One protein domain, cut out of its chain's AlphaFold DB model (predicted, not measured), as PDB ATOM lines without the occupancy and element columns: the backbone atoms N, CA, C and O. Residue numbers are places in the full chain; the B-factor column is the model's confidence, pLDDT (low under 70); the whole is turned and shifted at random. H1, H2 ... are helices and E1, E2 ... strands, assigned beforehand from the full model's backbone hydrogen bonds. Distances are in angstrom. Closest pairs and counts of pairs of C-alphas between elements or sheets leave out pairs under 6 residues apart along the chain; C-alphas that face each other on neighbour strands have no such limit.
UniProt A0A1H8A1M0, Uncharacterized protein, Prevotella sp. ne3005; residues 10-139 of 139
ATOM      1  N   ALA A  10       2.380 -25.231 -35.440       94.75
ATOM      2  CA  ALA A  10       3.189 -26.283 -34.827       94.75
ATOM      3  C   ALA A  10       4.388 -25.692 -34.076       94.75
ATOM      4  O   ALA A  10       4.664 -26.074 -32.942       94.75
ATOM      5  N   ILE A  11       5.064 -24.702 -34.676       94.44
ATOM      6  CA  ILE A  11       6.213 -24.030 -34.064       94.44
ATOM      7  C   ILE A  11       6.071 -22.518 -34.206       94.44
ATOM      8  O   ILE A  11       6.019 -21.961 -35.306       94.44
ATOM      9  N   LYS A  12       5.999 -21.833 -33.065       94.06
ATOM     10  CA  LYS A  12       5.818 -20.384 -33.015       94.06
ATOM     11  C   LYS A  12       7.134 -19.653 -33.295       94.06
ATOM     12  O   LYS A  12       8.197 -20.100 -32.886       94.06
ATOM     13  N   ASP A  13       7.018 -18.505 -33.963       92.25
ATOM     14  CA  ASP A  13       8.103 -17.567 -34.278       92.25
ATOM     15  C   ASP A  13       9.398 -18.214 -34.823       92.25
ATOM     16  O   ASP A  13      10.494 -17.725 -34.573       92.25
ATOM     17  N   PHE A  14       9.285 -19.306 -35.588       93.00
ATOM     18  CA  PHE A  14      10.413 -20.118 -36.060       93.00
ATOM     19  C   PHE A  14      11.468 -19.314 -36.834       93.00
ATOM     20  O   PHE A  14      12.654 -19.427 -36.536       93.00
ATOM     21  N   TYR A  15      11.040 -18.474 -37.784       90.75
ATOM     22  CA  TYR A  15      11.918 -17.624 -38.610       90.75
ATOM     23  C   TYR A  15      11.918 -16.146 -38.182       90.75
ATOM     24  O   TYR A  15      12.383 -15.274 -38.919       90.75
ATOM     25  N   GLY A  16      11.308 -15.825 -37.042       91.75
ATOM     26  CA  GLY A  16      11.042 -14.449 -36.636       91.75
ATOM     27  C   GLY A  16       9.635 -14.257 -36.083       91.75
ATOM     28  O   GLY A  16       8.751 -15.092 -36.272       91.75
ATOM     29  N   LYS A  17       9.395 -13.105 -35.452       92.81
ATOM     30  CA  LYS A  17       8.078 -12.736 -34.912       92.81
ATOM     31  C   LYS A  17       6.981 -12.832 -35.986       92.81
ATOM     32  O   LYS A  17       7.055 -12.158 -37.011       92.81
ATOM     33  N   GLY A  18       5.960 -13.649 -35.732       92.31
ATOM     34  CA  GLY A  18       4.833 -13.915 -36.633       92.31
ATOM     35  C   GLY A  18       5.128 -14.895 -37.775       92.31
ATOM     36  O   GLY A  18       4.241 -15.167 -38.579       92.31
ATOM     37  N   LYS A  19       6.353 -15.433 -37.868       93.69
ATOM     38  CA  LYS A  19       6.765 -16.376 -38.917       93.69
ATOM     39  C   LYS A  19       6.818 -17.792 -38.351       93.69
ATOM     40  O   LYS A  19       7.841 -18.227 -37.829       93.69
ATOM     41  N   HIS A  20       5.679 -18.468 -38.396       95.00
ATOM     42  CA  HIS A  20       5.457 -19.786 -37.799       95.00
ATOM     43  C   HIS A  20       5.743 -20.935 -38.769       95.00
ATOM     44  O   HIS A  20       5.669 -20.745 -39.981       95.00
ATOM     45  N   ILE A  21       5.981 -22.123 -38.212       95.12
ATOM     46  CA  ILE A  21       5.770 -23.400 -38.903       95.12
ATOM     47  C   ILE A  21       4.393 -23.923 -38.500       95.12
ATOM     48  O   ILE A  21       4.015 -23.872 -37.324       95.12
ATOM     49  N   TYR A  22       3.633 -24.399 -39.476       95.38
ATOM     50  CA  TYR A  22       2.295 -24.955 -39.290       95.38
ATOM     51  C   TYR A  22       2.325 -26.489 -39.356       95.38
ATOM     52  O   TYR A  22       3.280 -27.071 -39.857       95.38
ATOM     53  N   GLU A  23       1.290 -27.153 -38.837       94.00
ATOM     54  CA  GLU A  23       1.244 -28.627 -38.760       94.00
ATOM     55  C   GLU A  23       1.364 -29.327 -40.119       94.00
ATOM     56  O   GLU A  23       1.958 -30.395 -40.209       94.00
ATOM     57  N   ASP A  24       0.858 -28.710 -41.185       92.31
ATOM     58  CA  ASP A  24       0.964 -29.204 -42.564       92.31
ATOM     59  C   ASP A  24       2.389 -29.108 -43.147       92.31
ATOM     60  O   ASP A  24       2.633 -29.592 -44.249       92.31
ATOM     61  N   GLN A  25       3.329 -28.507 -42.412       93.69
ATOM     62  CA  GLN A  25       4.749 -28.396 -42.762       93.69
ATOM     63  C   GLN A  25       5.649 -29.300 -41.904       93.69
ATOM     64  O   GLN A  25       6.870 -29.189 -41.986       93.69
ATOM     65  N   MET A  26       5.067 -30.144 -41.048       96.25
ATOM     66  CA  MET A  26       5.811 -31.096 -40.221       96.25
ATOM     67  C   MET A  26       6.018 -32.422 -40.966       96.25
ATOM     68  O   MET A  26       5.211 -32.821 -41.812       96.25
ATOM     69  N   GLY A  27       7.102 -33.118 -40.633       97.31
ATOM     70  CA  GLY A  27       7.570 -34.317 -41.314       97.31
ATOM     71  C   GLY A  27       8.033 -34.048 -42.739       97.31
ATOM     72  O   GLY A  27       8.361 -32.924 -43.115       97.31
ATOM     73  N   PHE A  28       8.072 -35.105 -43.547       96.94
ATOM     74  CA  PHE A  28       8.405 -34.979 -44.962       96.94
ATOM     75  C   PHE A  28       7.366 -34.117 -45.689       96.94
ATOM     76  O   PHE A  28       6.162 -34.394 -45.626       96.94
ATOM     77  N   ASP A  29       7.825 -33.088 -46.395       94.12
ATOM     78  CA  ASP A  29       6.953 -32.203 -47.168       94.12
ATOM     79  C   ASP A  29       6.374 -32.882 -48.432       94.12
ATOM     80  O   ASP A  29       6.622 -34.057 -48.731       94.12
ATOM     81  N   GLU A  30       5.548 -32.140 -49.173       93.88
ATOM     82  CA  GLU A  30       4.911 -32.626 -50.401       93.88
ATOM     83  C   GLU A  30       5.918 -33.016 -51.489       93.88
ATOM     84  O   GLU A  30       5.658 -33.960 -52.240       93.88
ATOM     85  N   GLN A  31       7.063 -32.333 -51.568       94.00
ATOM     86  CA  GLN A  31       8.091 -32.637 -52.555       94.00
ATOM     87  C   GLN A  31       8.726 -33.994 -52.247       94.00
ATOM     88  O   GLN A  31       8.717 -34.874 -53.110       94.00
ATOM     89  N   HIS A  32       9.171 -34.211 -51.007       95.62
ATOM     90  CA  HIS A  32       9.768 -35.483 -50.597       95.62
ATOM     91  C   HIS A  32       8.804 -36.658 -50.806       95.62
ATOM     92  O   HIS A  32       9.197 -37.710 -51.317       95.62
ATOM     93  N   LYS A  33       7.525 -36.469 -50.449       96.44
ATOM     94  CA  LYS A  33       6.448 -37.453 -50.657       96.44
ATOM     95  C   LYS A  33       6.215 -37.754 -52.138       96.44
ATOM     96  O   LYS A  33       6.043 -38.913 -52.518       96.44
ATOM     97  N   SER A  34       6.217 -36.720 -52.979       97.12
ATOM     98  CA  SER A  34       6.055 -36.842 -54.431       97.12
ATOM     99  C   SER A  34       7.209 -37.620 -55.068       97.12
ATOM    100  O   SER A  34       6.974 -38.561 -55.829       97.12
ATOM    101  N   GLU A  35       8.450 -37.292 -54.707       96.38
ATOM    102  CA  GLU A  35       9.661 -37.956 -55.206       96.38
ATOM    103  C   GLU A  35       9.693 -39.442 -54.822       96.38
ATOM    104  O   GLU A  35       9.911 -40.304 -55.677       96.38
ATOM    105  N   ALA A  36       9.348 -39.756 -53.570       96.75
ATOM    106  CA  ALA A  36       9.216 -41.127 -53.085       96.75
ATOM    107  C   ALA A  36       7.952 -41.849 -53.592       96.75
ATOM    108  O   ALA A  36       7.808 -43.059 -53.401       96.75
ATOM    109  N   ARG A  37       7.021 -41.123 -54.230       97.62
ATOM    110  CA  ARG A  37       5.693 -41.601 -54.655       97.62
ATOM    111  C   ARG A  37       4.899 -42.244 -53.516       97.62
ATOM    112  O   ARG A  37       4.204 -43.240 -53.722       97.62
ATOM    113  N   SER A  38       5.004 -41.685 -52.313       97.19
ATOM    114  CA  SER A  38       4.361 -42.226 -51.119       97.19
ATOM    115  C   SER A  38       3.996 -41.137 -50.118       97.19
ATOM    116  O   SER A  38       4.724 -40.170 -49.930       97.19
ATOM    117  N   LEU A  39       2.869 -41.333 -49.434       95.19
ATOM    118  CA  LEU A  39       2.465 -40.531 -48.275       95.19
ATOM    119  C   LEU A  39       2.898 -41.172 -46.945       95.19
ATOM    120  O   LEU A  39       2.729 -40.562 -45.893       95.19
ATOM    121  N   VAL A  40       3.429 -42.398 -46.981       97.06
ATOM    122  CA  VAL A  40       3.876 -43.139 -45.796       97.06
ATOM    123  C   VAL A  40       5.296 -42.705 -45.456       97.06
ATOM    124  O   VAL A  40       6.207 -42.942 -46.248       97.06
ATOM    125  N   ALA A  41       5.495 -42.114 -44.275       97.06
ATOM    126  CA  ALA A  41       6.781 -41.555 -43.854       97.06
ATOM    127  C   ALA A  41       7.932 -42.572 -43.943       97.06
ATOM    128  O   ALA A  41       9.009 -42.222 -44.420       97.06
ATOM    129  N   ARG A  42       7.677 -43.844 -43.591       98.12
ATOM    130  CA  ARG A  42       8.655 -44.933 -43.740       98.12
ATOM    131  C   ARG A  42       9.139 -45.067 -45.176       98.12
ATOM    132  O   ARG A  42      10.331 -45.130 -45.418       98.12
ATOM    133  N   GLU A  43       8.234 -45.076 -46.146       98.25
ATOM    134  CA  GLU A  43       8.607 -45.226 -47.556       98.25
ATOM    135  C   GLU A  43       9.350 -43.997 -48.093       98.25
ATOM    136  O   GLU A  43      10.242 -44.142 -48.929       98.25
ATOM    137  N   VAL A  44       9.035 -42.803 -47.580       98.12
ATOM    138  CA  VAL A  44       9.774 -41.577 -47.907       98.12
ATOM    139  C   VAL A  44      11.199 -41.628 -47.347       98.12
ATOM    140  O   VAL A  44      12.149 -41.378 -48.086       98.12
ATOM    141  N   PHE A  45      11.365 -42.046 -46.087       98.06
ATOM    142  CA  PHE A  45      12.675 -42.275 -45.472       98.06
ATOM    143  C   PHE A  45      13.483 -43.332 -46.229       98.06
ATOM    144  O   PHE A  45      14.624 -43.085 -46.603       98.06
ATOM    145  N   ARG A  46      12.875 -44.482 -46.541       97.69
ATOM    146  CA  ARG A  46      13.521 -45.549 -47.318       97.69
ATOM    147  C   ARG A  46      13.991 -45.063 -48.684       97.69
ATOM    148  O   ARG A  46      15.035 -45.483 -49.172       97.69
ATOM    149  N   TYR A  47      13.208 -44.218 -49.349       97.94
ATOM    150  CA  TYR A  47      13.604 -43.671 -50.641       97.94
ATOM    151  C   TYR A  47      14.799 -42.722 -50.507       97.94
ATOM    152  O   TYR A  47      15.814 -42.934 -51.161       97.94
ATOM    153  N   HIS A  48      14.699 -41.716 -49.645       97.44
ATOM    154  CA  HIS A  48      15.701 -40.655 -49.567       97.44
ATOM    155  C   HIS A  48      16.951 -41.042 -48.785       97.44
ATOM    156  O   HIS A  48      18.068 -40.844 -49.246       97.44
ATOM    157  N   VAL A  49      16.776 -41.625 -47.609       96.50
ATOM    158  CA  VAL A  49      17.885 -41.913 -46.701       96.50
ATOM    159  C   VAL A  49      18.508 -43.255 -47.069       96.50
ATOM    160  O   VAL A  49      19.683 -43.307 -47.412       96.50
ATOM    161  N   GLU A  50      17.729 -44.342 -47.113       95.06
ATOM    162  CA  GLU A  50      18.300 -45.679 -47.355       95.06
ATOM    163  C   GLU A  50      18.773 -45.883 -48.804       95.06
ATOM    164  O   GLU A  50      19.864 -46.407 -49.027       95.06
ATOM    165  N   LYS A  51      17.962 -45.509 -49.808       95.12
ATOM    166  CA  LYS A  51      18.283 -45.786 -51.222       95.12
ATOM    167  C   LYS A  51      19.168 -44.729 -51.867       95.12
ATOM    168  O   LYS A  51      20.064 -45.104 -52.621       95.12
ATOM    169  N   LEU A  52      18.889 -43.441 -51.652       95.31
ATOM    170  CA  LEU A  52      19.719 -42.368 -52.216       95.31
ATOM    171  C   LEU A  52      20.963 -42.083 -51.371       95.31
ATOM    172  O   LEU A  52      21.904 -41.487 -51.887       95.31
ATOM    173  N   GLY A  53      21.006 -42.564 -50.127       94.25
ATOM    174  CA  GLY A  53      22.178 -42.428 -49.271       94.25
ATOM    175  C   GLY A  53      22.272 -41.082 -48.556       94.25
ATOM    176  O   GLY A  53      23.351 -40.751 -48.084       94.25
ATOM    177  N   LEU A  54      21.182 -40.309 -48.507       94.94
ATOM    178  CA  LEU A  54      21.201 -38.953 -47.960       94.94
ATOM    179  C   LEU A  54      21.283 -38.965 -46.431       94.94
ATOM    180  O   LEU A  54      20.718 -39.840 -45.771       94.94
ATOM    181  N   ASN A  55      21.931 -37.948 -45.882       94.00
ATOM    182  CA  ASN A  55      21.892 -37.596 -44.474       94.00
ATOM    183  C   ASN A  55      20.579 -36.870 -44.160       94.00
ATOM    184  O   ASN A  55      19.977 -36.224 -45.020       94.00
ATOM    185  N   LEU A  56      20.105 -36.993 -42.921       94.94
ATOM    186  CA  LEU A  56      18.817 -36.440 -42.499       94.94
ATOM    187  C   LEU A  56      18.980 -35.576 -41.253       94.94
ATOM    188  O   LEU A  56      19.272 -36.091 -40.178       94.94
ATOM    189  N   GLY A  57      18.715 -34.278 -41.389       94.00
ATOM    190  CA  GLY A  57      18.669 -33.316 -40.290       94.00
ATOM    191  C   GLY A  57      17.238 -32.881 -39.979       94.00
ATOM    192  O   GLY A  57      16.476 -32.522 -40.882       94.00
ATOM    193  N   PHE A  58      16.858 -32.867 -38.704       95.19
ATOM    194  CA  PHE A  58      15.521 -32.451 -38.278       95.19
ATOM    195  C   PHE A  58      15.514 -31.788 -36.898       95.19
ATOM    196  O   PHE A  58      16.357 -32.052 -36.045       95.19
ATOM    197  N   TYR A  59      14.532 -30.921 -36.664       94.69
ATOM    198  CA  TYR A  59      14.263 -30.304 -35.366       94.69
ATOM    199  C   TYR A  59      13.001 -30.906 -34.757       94.69
ATOM    200  O   TYR A  59      11.944 -30.867 -35.393       94.69
ATOM    201  N   TYR A  60      13.092 -31.408 -33.524       95.94
ATOM    202  CA  TYR A  60      11.963 -31.986 -32.797       95.94
ATOM    203  C   TYR A  60      11.486 -31.014 -31.700       95.94
ATOM    204  O   TYR A  60      12.141 -30.872 -30.661       95.94
ATOM    205  N   PRO A  61      10.349 -30.315 -31.894       95.00
ATOM    206  CA  PRO A  61       9.872 -29.291 -30.964       95.00
ATOM    207  C   PRO A  61       9.644 -29.762 -29.518       95.00
ATOM    208  O   PRO A  61       9.954 -28.983 -28.616       95.00
ATOM    209  N   PRO A  62       9.134 -30.983 -29.247       94.94
ATOM    210  CA  PRO A  62       8.926 -31.458 -27.878       94.94
ATOM    211  C   PRO A  62      10.185 -31.458 -27.006       94.94
ATOM    212  O   PRO A  62      10.082 -31.183 -25.813       94.94
ATOM    213  N   THR A  63      11.362 -31.704 -27.591       93.69
ATOM    214  CA  THR A  63      12.650 -31.683 -26.876       93.69
ATOM    215  C   THR A  63      13.454 -30.400 -27.114       93.69
ATOM    216  O   THR A  63      14.553 -30.271 -26.583       93.69
ATOM    217  N   ASP A  64      12.937 -29.442 -27.897       92.44
ATOM    218  CA  ASP A  64      13.631 -28.209 -28.316       92.44
ATOM    219  C   ASP A  64      15.054 -28.465 -28.850       92.44
ATOM    220  O   ASP A  64      16.001 -27.740 -28.535       92.44
ATOM    221  N   THR A  65      15.212 -29.529 -29.638       92.19
ATOM    222  CA  THR A  65      16.523 -30.079 -29.993       92.19
ATOM    223  C   THR A  65      16.591 -30.474 -31.469       92.19
ATOM    224  O   THR A  65      15.600 -30.916 -32.057       92.19
ATOM    225  N   PHE A  66      17.767 -30.290 -32.071       92.75
ATOM    226  CA  PHE A  66      18.090 -30.762 -33.414       92.75
ATOM    227  C   PHE A  66      18.720 -32.152 -33.359       92.75
ATOM    228  O   PHE A  66      19.425 -32.496 -32.408       92.75
ATOM    229  N   TYR A  67      18.480 -32.931 -34.403       93.56
ATOM    230  CA  TYR A  67      19.005 -34.275 -34.579       93.56
ATOM    231  C   TYR A  67      19.504 -34.438 -36.008       93.56
ATOM    232  O   TYR A  67      18.926 -33.870 -36.940       93.56
ATOM    233  N   ALA A  68      20.551 -35.237 -36.169       93.31
ATOM    234  CA  ALA A  68      21.108 -35.576 -37.466       93.31
ATOM    235  C   ALA A  68      21.396 -37.076 -37.537       93.31
ATOM    236  O   ALA A  68      21.913 -37.652 -36.582       93.31
ATOM    237  N   ILE A  69      21.044 -37.694 -38.661       94.75
ATOM    238  CA  ILE A  69      21.395 -39.070 -39.011       94.75
ATOM    239  C   ILE A  69      22.401 -38.991 -40.156       94.75
ATOM    240  O   ILE A  69      22.044 -38.564 -41.257       94.75
ATOM    241  N   TYR A  70      23.634 -39.411 -39.886       92.81
ATOM    242  CA  TYR A  70      24.722 -39.462 -40.857       92.81
ATOM    243  C   TYR A  70      24.818 -40.873 -41.432       92.81
ATOM    244  O   TYR A  70      25.399 -41.783 -40.835       92.81
ATOM    245  N   ASN A  71      24.187 -41.065 -42.587       90.81
ATOM    246  CA  ASN A  71      24.204 -42.311 -43.340       90.81
ATOM    247  C   ASN A  71      25.507 -42.500 -44.131       90.81
ATOM    248  O   ASN A  71      25.777 -43.590 -44.620       90.81
ATOM    249  N   ASP A  72      26.341 -41.483 -44.284       88.44
ATOM    250  CA  ASP A  72      27.687 -41.619 -44.845       88.44
ATOM    251  C   ASP A  72      28.718 -42.136 -43.822       88.44
ATOM    252  O   ASP A  72      29.759 -42.674 -44.213       88.44
ATOM    253  N   ALA A  73      28.405 -42.073 -42.524       86.88
ATOM    254  CA  ALA A  73      29.210 -42.661 -41.457       86.88
ATOM    255  C   ALA A  73      29.093 -44.200 -41.408       86.88
ATOM    256  O   ALA A  73      28.073 -44.796 -41.771       86.88
ATOM    257  N   ARG A  74      30.161 -44.881 -40.970       91.31
ATOM    258  CA  ARG A  74      30.183 -46.340 -40.747       91.31
ATOM    259  C   ARG A  74      30.833 -46.642 -39.385       91.31
ATOM    260  O   ARG A  74      32.059 -46.531 -39.300       91.31
ATOM    261  N   PRO A  75      30.066 -47.046 -38.345       94.00
ATOM    262  CA  PRO A  75      28.607 -47.281 -38.323       94.00
ATOM    263  C   PRO A  75      27.792 -46.005 -38.593       94.00
ATOM    264  O   PRO A  75      28.345 -44.914 -38.534       94.00
ATOM    265  N   VAL A  76      26.498 -46.133 -38.905       96.19
ATOM    266  CA  VAL A  76      25.593 -44.976 -39.044       96.19
ATOM    267  C   VAL A  76      25.522 -44.257 -37.701       96.19
ATOM    268  O   VAL A  76      25.266 -44.893 -36.676       96.19
ATOM    269  N   GLU A  77      25.725 -42.943 -37.700       95.19
ATOM    270  CA  GLU A  77      25.790 -42.137 -36.480       95.19
ATOM    271  C   GLU A  77      24.561 -41.236 -36.353       95.19
ATOM    272  O   GLU A  77      24.123 -40.610 -37.320       95.19
ATOM    273  N   VAL A  78      24.003 -41.164 -35.142       94.75
ATOM    274  CA  VAL A  78      22.913 -40.244 -34.815       94.75
ATOM    275  C   VAL A  78      23.384 -39.271 -33.753       94.75
ATOM    276  O   VAL A  78      23.725 -39.668 -32.633       94.75
ATOM    277  N   TYR A  79      23.355 -37.993 -34.095       92.69
ATOM    278  CA  TYR A  79      23.792 -36.907 -33.235       92.69
ATOM    279  C   TYR A  79      22.632 -36.033 -32.786       92.69
ATOM    280  O   TYR A  79      21.542 -36.032 -33.369       92.69
ATOM    281  N   THR A  80      22.886 -35.277 -31.724       91.62
ATOM    282  CA  THR A  80      21.970 -34.266 -31.228       91.62
ATOM    283  C   THR A  80      22.686 -32.963 -30.908       91.62
ATOM    284  O   THR A  80      23.773 -32.962 -30.327       91.62
ATOM    285  N   MET A  81      22.007 -31.860 -31.220       87.25
ATOM    286  CA  MET A  81      22.442 -30.504 -30.927       87.25
ATOM    287  C   MET A  81      21.292 -29.743 -30.255       87.25
ATOM    288  O   MET A  81      20.303 -29.389 -30.913       87.25
ATOM    289  N   PRO A  82      21.386 -29.458 -28.945       87.12
ATOM    290  CA  PRO A  82      20.428 -28.594 -28.275       87.12
ATOM    291  C   PRO A  82      20.363 -27.220 -28.944       87.12
ATOM    292  O   PRO A  82      21.352 -26.691 -29.461       87.12
ATOM    293  N   ARG A  83      19.188 -26.600 -28.907       86.69
ATOM    294  CA  ARG A  83      19.012 -25.257 -29.447       86.69
ATOM    295  C   ARG A  83      19.867 -24.217 -28.697       86.69
ATOM    296  O   ARG A  83      19.708 -24.030 -27.489       86.69
ATOM    297  N   ASP A  84      20.690 -23.446 -29.415       85.62
ATOM    298  CA  ASP A  84      21.490 -22.350 -28.849       85.62
ATOM    299  C   ASP A  84      20.713 -21.026 -28.822       85.62
ATOM    300  O   ASP A  84      20.746 -20.198 -29.737       85.62
ATOM    301  N   ARG A  85      20.044 -20.786 -27.694       86.50
ATOM    302  CA  ARG A  85      19.278 -19.557 -27.440       86.50
ATOM    303  C   ARG A  85      20.146 -18.319 -27.205       86.50
ATOM    304  O   ARG A  85      19.619 -17.213 -27.184       86.50
ATOM    305  N   ARG A  86      21.465 -18.458 -27.029       84.06
ATOM    306  CA  ARG A  86      22.359 -17.302 -26.818       84.06
ATOM    307  C   ARG A  86      22.584 -16.517 -28.105       84.06
ATOM    308  O   ARG A  86      22.894 -15.331 -28.043       84.06
ATOM    309  N   ARG A  87      22.471 -17.188 -29.257       78.56
ATOM    310  CA  ARG A  87      22.694 -16.587 -30.578       78.56
ATOM    311  C   ARG A  87      21.413 -16.034 -31.190       78.56
ATOM    312  O   ARG A  87      21.468 -14.999 -31.848       78.56
ATOM    313  N   SER A  88      20.275 -16.700 -30.977       84.38
ATOM    314  CA  SER A  88      18.987 -16.264 -31.519       84.38
ATOM    315  C   SER A  88      17.785 -16.885 -30.797       84.38
ATOM    316  O   SER A  88      17.759 -18.075 -30.479       84.38
ATOM    317  N   ASP A  89      16.723 -16.091 -30.652       84.31
ATOM    318  CA  ASP A  89      15.394 -16.552 -30.230       84.31
ATOM    319  C   ASP A  89      14.595 -17.224 -31.363       84.31
ATOM    320  O   ASP A  89      13.470 -17.681 -31.140       84.31
ATOM    321  N   PHE A  90      15.157 -17.345 -32.569       87.56
ATOM    322  CA  PHE A  90      14.506 -17.955 -33.732       87.56
ATOM    323  C   PHE A  90      15.220 -19.245 -34.149       87.56
ATOM    324  O   PHE A  90      16.422 -19.238 -34.401       87.56
ATOM    325  N   ILE A  91      14.467 -20.346 -34.229       88.00
ATOM    326  CA  ILE A  91      14.980 -21.705 -34.498       88.00
ATOM    327  C   ILE A  91      15.598 -21.790 -35.894       88.00
ATOM    328  O   ILE A  91      16.645 -22.408 -36.069       88.00
ATOM    329  N   GLY A  92      14.986 -21.113 -36.868       83.69
ATOM    330  CA  GLY A  92      15.426 -21.121 -38.261       83.69
ATOM    331  C   GLY A  92      16.867 -20.654 -38.458       83.69
ATOM    332  O   GLY A  92      17.494 -21.065 -39.422       83.69
ATOM    333  N   TRP A  93      17.421 -19.865 -37.532       84.12
ATOM    334  CA  TRP A  93      18.825 -19.453 -37.588       84.12
ATOM    335  C   TRP A  93      19.794 -20.639 -37.432       84.12
ATOM    336  O   TRP A  93      20.824 -20.688 -38.091       84.12
ATOM    337  N   GLN A  94      19.455 -21.618 -36.588       83.25
ATOM    338  CA  GLN A  94      20.300 -22.792 -36.348       83.25
ATOM    339  C   GLN A  94      20.080 -23.897 -37.392       83.25
ATOM    340  O   GLN A  94      20.901 -24.794 -37.503       83.25
ATOM    341  N   CYS A  95      19.024 -23.799 -38.210       78.12
ATOM    342  CA  CYS A  95      18.809 -24.693 -39.353       78.12
ATOM    343  C   CYS A  95      19.897 -24.561 -40.430       78.12
ATOM    344  O   CYS A  95      20.090 -25.473 -41.222       78.12
ATOM    345  N   GLU A  96      20.590 -23.422 -40.466       69.06
ATOM    346  CA  GLU A  96      21.700 -23.155 -41.386       69.06
ATOM    347  C   GLU A  96      23.061 -23.594 -40.813       69.06
ATOM    348  O   GLU A  96      24.082 -23.464 -41.484       69.06
ATOM    349  N   CYS A  97      23.098 -24.079 -39.566       62.03
ATOM    350  CA  CYS A  97      24.319 -24.549 -38.918       62.03
ATOM    351  C   CYS A  97      24.458 -26.065 -39.107       62.03
ATOM    352  O   CYS A  97      23.539 -26.808 -38.764       62.03
ATOM    353  N   ASP A  98      25.609 -26.513 -39.611       60.19
ATOM    354  CA  ASP A  98      25.979 -27.932 -39.614       60.19
ATOM    355  C   ASP A  98      26.181 -28.396 -38.156       60.19
ATOM    356  O   ASP A  98      26.991 -27.785 -37.446       60.19
ATOM    357  N   PRO A  99      25.432 -29.401 -37.665       53.38
ATOM    358  CA  PRO A  99      25.513 -29.861 -36.278       53.38
ATOM    359  C   PRO A  99      26.911 -30.358 -35.866       53.38
ATOM    360  O   PRO A  99      27.279 -30.218 -34.697       53.38
ATOM    361  N   HIS A 100      27.729 -30.811 -36.828       53.75
ATOM    362  CA  HIS A 100      28.972 -31.564 -36.600       53.75
ATOM    363  C   HIS A 100      29.962 -30.965 -35.578       53.75
ATOM    364  O   HIS A 100      30.735 -31.703 -34.965       53.75
ATOM    365  N   ASP A 101      29.961 -29.645 -35.373       53.41
ATOM    366  CA  ASP A 101      30.906 -28.946 -34.493       53.41
ATOM    367  C   ASP A 101      30.475 -28.875 -33.007       53.41
ATOM    368  O   ASP A 101      31.281 -28.465 -32.164       53.41
ATOM    369  N   GLN A 102      29.229 -29.237 -32.647       57.44
ATOM    370  CA  GLN A 102      28.702 -29.133 -31.263       57.44
ATOM    371  C   GLN A 102      27.895 -30.349 -30.778       57.44
ATOM    372  O   GLN A 102      27.157 -30.255 -29.791       57.44
ATOM    373  N   ASP A 103      28.053 -31.486 -31.443       68.06
ATOM    374  CA  ASP A 103      27.152 -32.618 -31.298       68.06
ATOM    375  C   ASP A 103      27.479 -33.593 -30.156       68.06
ATOM    376  O   ASP A 103      28.635 -33.901 -29.851       68.06
ATOM    377  N   GLN A 104      26.425 -34.168 -29.571       85.56
ATOM    378  CA  GLN A 104      26.507 -35.372 -28.744       85.56
ATOM    379  C   GLN A 104      26.015 -36.583 -29.548       85.56
ATOM    380  O   GLN A 104      24.873 -36.596 -30.005       85.56
ATOM    381  N   LEU A 105      26.853 -37.615 -29.693       91.19
ATOM    382  CA  LEU A 105      26.443 -38.898 -30.275       91.19
ATOM    383  C   LEU A 105      25.443 -39.578 -29.330       91.19
ATOM    384  O   LEU A 105      25.753 -39.791 -28.154       91.19
ATOM    385  N   ILE A 106      24.252 -39.908 -29.828       94.19
ATOM    386  CA  ILE A 106      23.173 -40.504 -29.019       94.19
ATOM    387  C   ILE A 106      22.861 -41.949 -29.394       94.19
ATOM    388  O   ILE A 106      22.338 -42.686 -28.560       94.19
ATOM    389  N   ALA A 107      23.171 -42.360 -30.622       95.44
ATOM    390  CA  ALA A 107      22.981 -43.727 -31.080       95.44
ATOM    391  C   ALA A 107      23.897 -44.038 -32.268       95.44
ATOM    392  O   ALA A 107      24.315 -43.143 -33.001       95.44
ATOM    393  N   THR A 108      24.156 -45.326 -32.461       97.25
ATOM    394  CA  THR A 108      24.844 -45.871 -33.633       97.25
ATOM    395  C   THR A 108      24.097 -47.096 -34.133       97.25
ATOM    396  O   THR A 108      23.586 -47.863 -33.314       97.25
ATOM    397  N   PHE A 109      24.082 -47.299 -35.447       97.81
ATOM    398  CA  PHE A 109      23.454 -48.450 -36.100       97.81
ATOM    399  C   PHE A 109      24.423 -49.072 -37.102       97.81
ATOM    400  O   PHE A 109      25.162 -48.351 -37.775       97.81
ATOM    401  N   ASP A 110      24.427 -50.398 -37.212       97.06
ATOM    402  CA  ASP A 110      25.323 -51.082 -38.152       97.06
ATOM    403  C   ASP A 110      24.874 -50.849 -39.605       97.06
ATOM    404  O   ASP A 110      25.705 -50.768 -40.513       97.06
ATOM    405  N   ASP A 111      23.565 -50.674 -39.812       95.50
ATOM    406  CA  ASP A 111      22.946 -50.399 -41.105       95.50
ATOM    407  C   ASP A 111      21.816 -49.361 -40.983       95.50
ATOM    408  O   ASP A 111      21.074 -49.313 -40.001       95.50
ATOM    409  N   ILE A 112      21.656 -48.525 -42.011       96.12
ATOM    410  CA  ILE A 112      20.648 -47.458 -42.042       96.12
ATOM    411  C   ILE A 112      19.208 -47.980 -41.963       96.12
ATOM    412  O   ILE A 112      18.328 -47.299 -41.435       96.12
ATOM    413  N   THR A 113      18.965 -49.206 -42.432       95.94
ATOM    414  CA  THR A 113      17.649 -49.857 -42.372       95.94
ATOM    415  C   THR A 113      17.200 -50.151 -40.937       95.94
ATOM    416  O   THR A 113      16.001 -50.294 -40.690       95.94
ATOM    417  N   GLU A 114      18.130 -50.193 -39.976       97.62
ATOM    418  CA  GLU A 114      17.834 -50.419 -38.558       97.62
ATOM    419  C   GLU A 114      17.308 -49.161 -37.862       97.62
ATOM    420  O   GLU A 114      16.579 -49.260 -36.873       97.62
ATOM    421  N   VAL A 115      17.635 -47.972 -38.381       97.56
ATOM    422  CA  VAL A 115      17.299 -46.692 -37.740       97.56
ATOM    423  C   VAL A 115      15.793 -46.541 -37.555       97.56
ATOM    424  O   VAL A 115      15.353 -46.102 -36.494       97.56
ATOM    425  N   TRP A 116      14.991 -46.932 -38.553       97.88
ATOM    426  CA  TRP A 116      13.544 -46.712 -38.515       97.88
ATOM    427  C   TRP A 116      12.861 -47.409 -37.333       97.88
ATOM    428  O   TRP A 116      12.016 -46.812 -36.666       97.88
ATOM    429  N   ASP A 117      13.225 -48.667 -37.076       97.69
ATOM    430  CA  ASP A 117      12.618 -49.479 -36.018       97.69
ATOM    431  C   ASP A 117      13.415 -49.406 -34.695       97.69
ATOM    432  O   ASP A 117      12.889 -49.749 -33.634       97.69
ATOM    433  N   GLY A 118      14.681 -48.972 -34.739       97.62
ATOM    434  CA  GLY A 118      15.594 -48.976 -33.596       97.62
ATOM    435  C   GLY A 118      15.782 -47.627 -32.896       97.62
ATOM    436  O   GLY A 118      16.028 -47.606 -31.686       97.62
ATOM    437  N   LEU A 119      15.664 -46.497 -33.601       97.75
ATOM    438  CA  LEU A 119      15.865 -45.176 -33.002       97.75
ATOM    439  C   LEU A 119      14.664 -44.766 -32.144       97.75
ATOM    440  O   LEU A 119      13.515 -44.752 -32.593       97.75
ATOM    441  N   LYS A 120      14.955 -44.361 -30.905       97.62
ATOM    442  CA  LYS A 120      13.985 -43.766 -29.984       97.62
ATOM    443  C   LYS A 120      14.493 -42.429 -29.468       97.62
ATOM    444  O   LYS A 120      15.633 -42.336 -29.018       97.62
ATOM    445  N   ILE A 121      13.634 -41.414 -29.480       96.44
ATOM    446  CA  ILE A 121      13.928 -40.077 -28.945       96.44
ATOM    447  C   ILE A 121      12.862 -39.748 -27.906       96.44
ATOM    448  O   ILE A 121      11.672 -39.849 -28.188       96.44
ATOM    449  N   ASP A 122      13.290 -39.420 -26.684       95.00
ATOM    450  CA  ASP A 122      12.398 -39.199 -25.530       95.00
ATOM    451  C   ASP A 122      11.378 -40.345 -25.323       95.00
ATOM    452  O   ASP A 122      10.194 -40.153 -25.054       95.00
ATOM    453  N   GLY A 123      11.836 -41.586 -25.534       96.06
ATOM    454  CA  GLY A 123      11.012 -42.795 -25.433       96.06
ATOM    455  C   GLY A 123      10.003 -43.004 -26.571       96.06
ATOM    456  O   GLY A 123       9.285 -44.004 -26.545       96.06
ATOM    457  N   LYS A 124       9.950 -42.109 -27.563       98.25
ATOM    458  CA  LYS A 124       9.070 -42.202 -28.735       98.25
ATOM    459  C   LYS A 124       9.746 -42.908 -29.897       98.25
ATOM    460  O   LYS A 124      10.950 -42.764 -30.091       98.25
ATOM    461  N   ASP A 125       8.954 -43.647 -30.665       98.06
ATOM    462  CA  ASP A 125       9.417 -44.300 -31.888       98.06
ATOM    463  C   ASP A 125       9.712 -43.266 -32.976       98.06
ATOM    464  O   ASP A 125       9.060 -42.218 -33.053       98.06
ATOM    465  N   PHE A 126      10.677 -43.573 -33.842       97.94
ATOM    466  CA  PHE A 126      11.143 -42.631 -34.854       97.94
ATOM    467  C   PHE A 126      10.036 -42.143 -35.800       97.94
ATOM    468  O   PHE A 126      10.029 -40.972 -36.173       97.94
ATOM    469  N   GLU A 127       9.048 -42.983 -36.125       97.62
ATOM    470  CA  GLU A 127       7.894 -42.564 -36.932       97.62
ATOM    471  C   GLU A 127       7.080 -41.442 -36.265       97.62
ATOM    472  O   GLU A 127       6.666 -40.491 -36.934       97.62
ATOM    473  N   GLU A 128       6.854 -41.515 -34.950       97.69
ATOM    474  CA  GLU A 128       6.167 -40.444 -34.219       97.69
ATOM    475  C   GLU A 128       7.023 -39.178 -34.235       97.69
ATOM    476  O   GLU A 128       6.513 -38.090 -34.510       97.69
ATOM    477  N   VAL A 129       8.323 -39.325 -33.982       98.06
ATOM    478  CA  VAL A 129       9.270 -38.211 -33.923       98.06
ATOM    479  C   VAL A 129       9.322 -37.479 -35.258       98.06
ATOM    480  O   VAL A 129       9.121 -36.264 -35.292       98.06
ATOM    481  N   ILE A 130       9.535 -38.191 -36.366       97.62
ATOM    482  CA  ILE A 130       9.739 -37.568 -37.673       97.62
ATOM    483  C   ILE A 130       8.474 -36.860 -38.163       97.62
ATOM    484  O   ILE A 130       8.557 -35.740 -38.656       97.62
ATOM    485  N   ASN A 131       7.288 -37.437 -37.932       97.56
ATOM    486  CA  ASN A 131       6.013 -36.810 -38.294       97.56
ATOM    487  C   ASN A 131       5.714 -35.534 -37.485       97.56
ATOM    488  O   ASN A 131       4.938 -34.693 -37.931       97.56
ATOM    489  N   HIS A 132       6.340 -35.376 -36.318       97.44
ATOM    490  CA  HIS A 132       6.232 -34.187 -35.470       97.44
ATOM    491  C   HIS A 132       7.505 -33.333 -35.480       97.44
ATOM    492  O   HIS A 132       7.655 -32.454 -34.631       97.44
ATOM    493  N   SER A 133       8.410 -33.562 -36.429       97.00
ATOM    494  CA  SER A 133       9.642 -32.792 -36.583       97.00
ATOM    495  C   SER A 133       9.575 -31.867 -37.787       97.00
ATOM    496  O   SER A 133       8.842 -32.114 -38.737       97.00
ATOM    497  N   TYR A 134      10.344 -30.789 -37.755       95.81
ATOM    498  CA  TYR A 134      10.605 -29.987 -38.942       95.81
ATOM    499  C   TYR A 134      11.862 -30.527 -39.625       95.81
ATOM    500  O   TYR A 134      12.919 -30.561 -38.993       95.81
ATOM    501  N   ILE A 135      11.753 -30.975 -40.878       94.88
ATOM    502  CA  ILE A 135      12.912 -31.452 -41.645       94.88
ATOM    503  C   ILE A 135      13.737 -30.242 -42.065       94.88
ATOM    504  O   ILE A 135      13.244 -29.337 -42.734       94.88
ATOM    505  N   VAL A 136      14.987 -30.218 -41.620       91.19
ATOM    506  CA  VAL A 136      15.912 -29.100 -41.812       91.19
ATOM    507  C   VAL A 136      16.780 -29.332 -43.039       91.19
ATOM    508  O   VAL A 136      17.006 -28.409 -43.817       91.19
ATOM    509  N   ALA A 137      17.258 -30.564 -43.202       86.69
ATOM    510  CA  ALA A 137      18.171 -30.933 -44.265       86.69
ATOM    511  C   ALA A 137      17.955 -32.385 -44.688       86.69
ATOM    512  O   ALA A 137      17.650 -33.253 -43.868       86.69
ATOM    513  N   LEU A 138      18.147 -32.613 -45.982       85.06
ATOM    514  CA  LEU A 138      18.187 -33.920 -46.609       85.06
ATOM    515  C   LEU A 138      19.210 -33.836 -47.753       85.06
ATOM    516  O   LEU A 138      18.910 -33.225 -48.782       85.06
ATOM    517  N   ASN A 139      20.440 -34.314 -47.540       84.75
ATOM    518  CA  ASN A 139      21.591 -34.004 -48.405       84.75
ATOM    519  C   ASN A 139      22.641 -35.108 -48.525       84.75
ATOM    520  O   ASN A 139      22.637 -36.037 -47.695       84.75
TER     521      ASN A 139
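Overview. This is residues 10 to 139 of the 139 residues of an uncharacterized protein of Prevotella sp. ne3005 (UniProt A0A1H8A1M0). A strongly twisted sheet of five strands has H3 over one face and H4 over the opposite face. H4, H2 and H5 touch one another in a cluster, and H1 packs on H2, away from the sheet. The 130 printed residues hold, in chain order, H1, H2, E1, E2, E3, H3, E4, H4, H5 and E5; the antiparallel sheet runs E4, E3, E2, E1, E5. The class is mixed, helices and strands; the whole is compact, with a radius of gyration of the C-alphas of 14.1 A and spans of 39 by 31 by 26 A.

Arrangement. Residues 10 to 29 have no named element. H1, residues 30 to 35, touches H2, residues 41 to 51, at a steep tilt of 49 degrees, the same way; their closest C-alphas, of Lys 33 and Val 44, are 6.0 A apart. H2 is the hub, touching three helices, and only grazes the sheet with residues 45 to 49. E1, residues 56 to 60, E2, residues 65 to 70, and E3, residues 76 to 82, form a meander, each strand the antiparallel neighbour of the one before, with two hairpins. N 58 and O 67 of E1 and E2 are 2.9 A apart, and N 79 and O 68 of E3 and E2 are 2.9 A apart, both within hydrogen-bond range. H3, residues 91 to 96, has a height over the sheet of 8.7 A and runs along the strands, at 13 degrees to E1 on the local plane. E4, residues 104 to 109, is an edge strand beside E3, with N 78 and O 107 2.9 A apart. H4, residues 112 to 118, is on the opposite face from H3, at a height over the sheet of 8.9 A. It touches H2 at a shallow tilt of 28 degrees, opposite ways, with the C-alphas of Glu 50 and Ile 112 closest at 6.1 A. H5, residues 126 to 131, touches H4 about perpendicular, at 86 degrees, the C-alphas of Trp 116 and Phe 126 being closest at 6.0 A. E5, residues 134 to 138, is the other edge strand, beside E1, with N 136 and O 57 2.8 A apart. O i to N i+4 pairs are within hydrogen-bond range throughout H1 and H5, in 5 of 7 in H2, 1 of 2 in H3 and 1 of 3 in H4, which has 3 of 4 O i to N i+3 pairs within range.

Along the chain. H1 begins at C-alpha 30, (4.911, -32.626, -50.401). H2 is 14.3 A from first to last C-alpha, E2 16.5 A, E3 20.3 A and E4 15.3 A. E5 ends at C-alpha 138, (18.187, -33.920, -46.609).

Size, cuts and confidence. The C-alphas farthest apart, of Gly 18 and Asp 110, are 42.5 A apart. The printed part has no cut, and no link between named elements is long. The mean pLDDT of the printed part is 91.5; residues 96 to 103 are under 70.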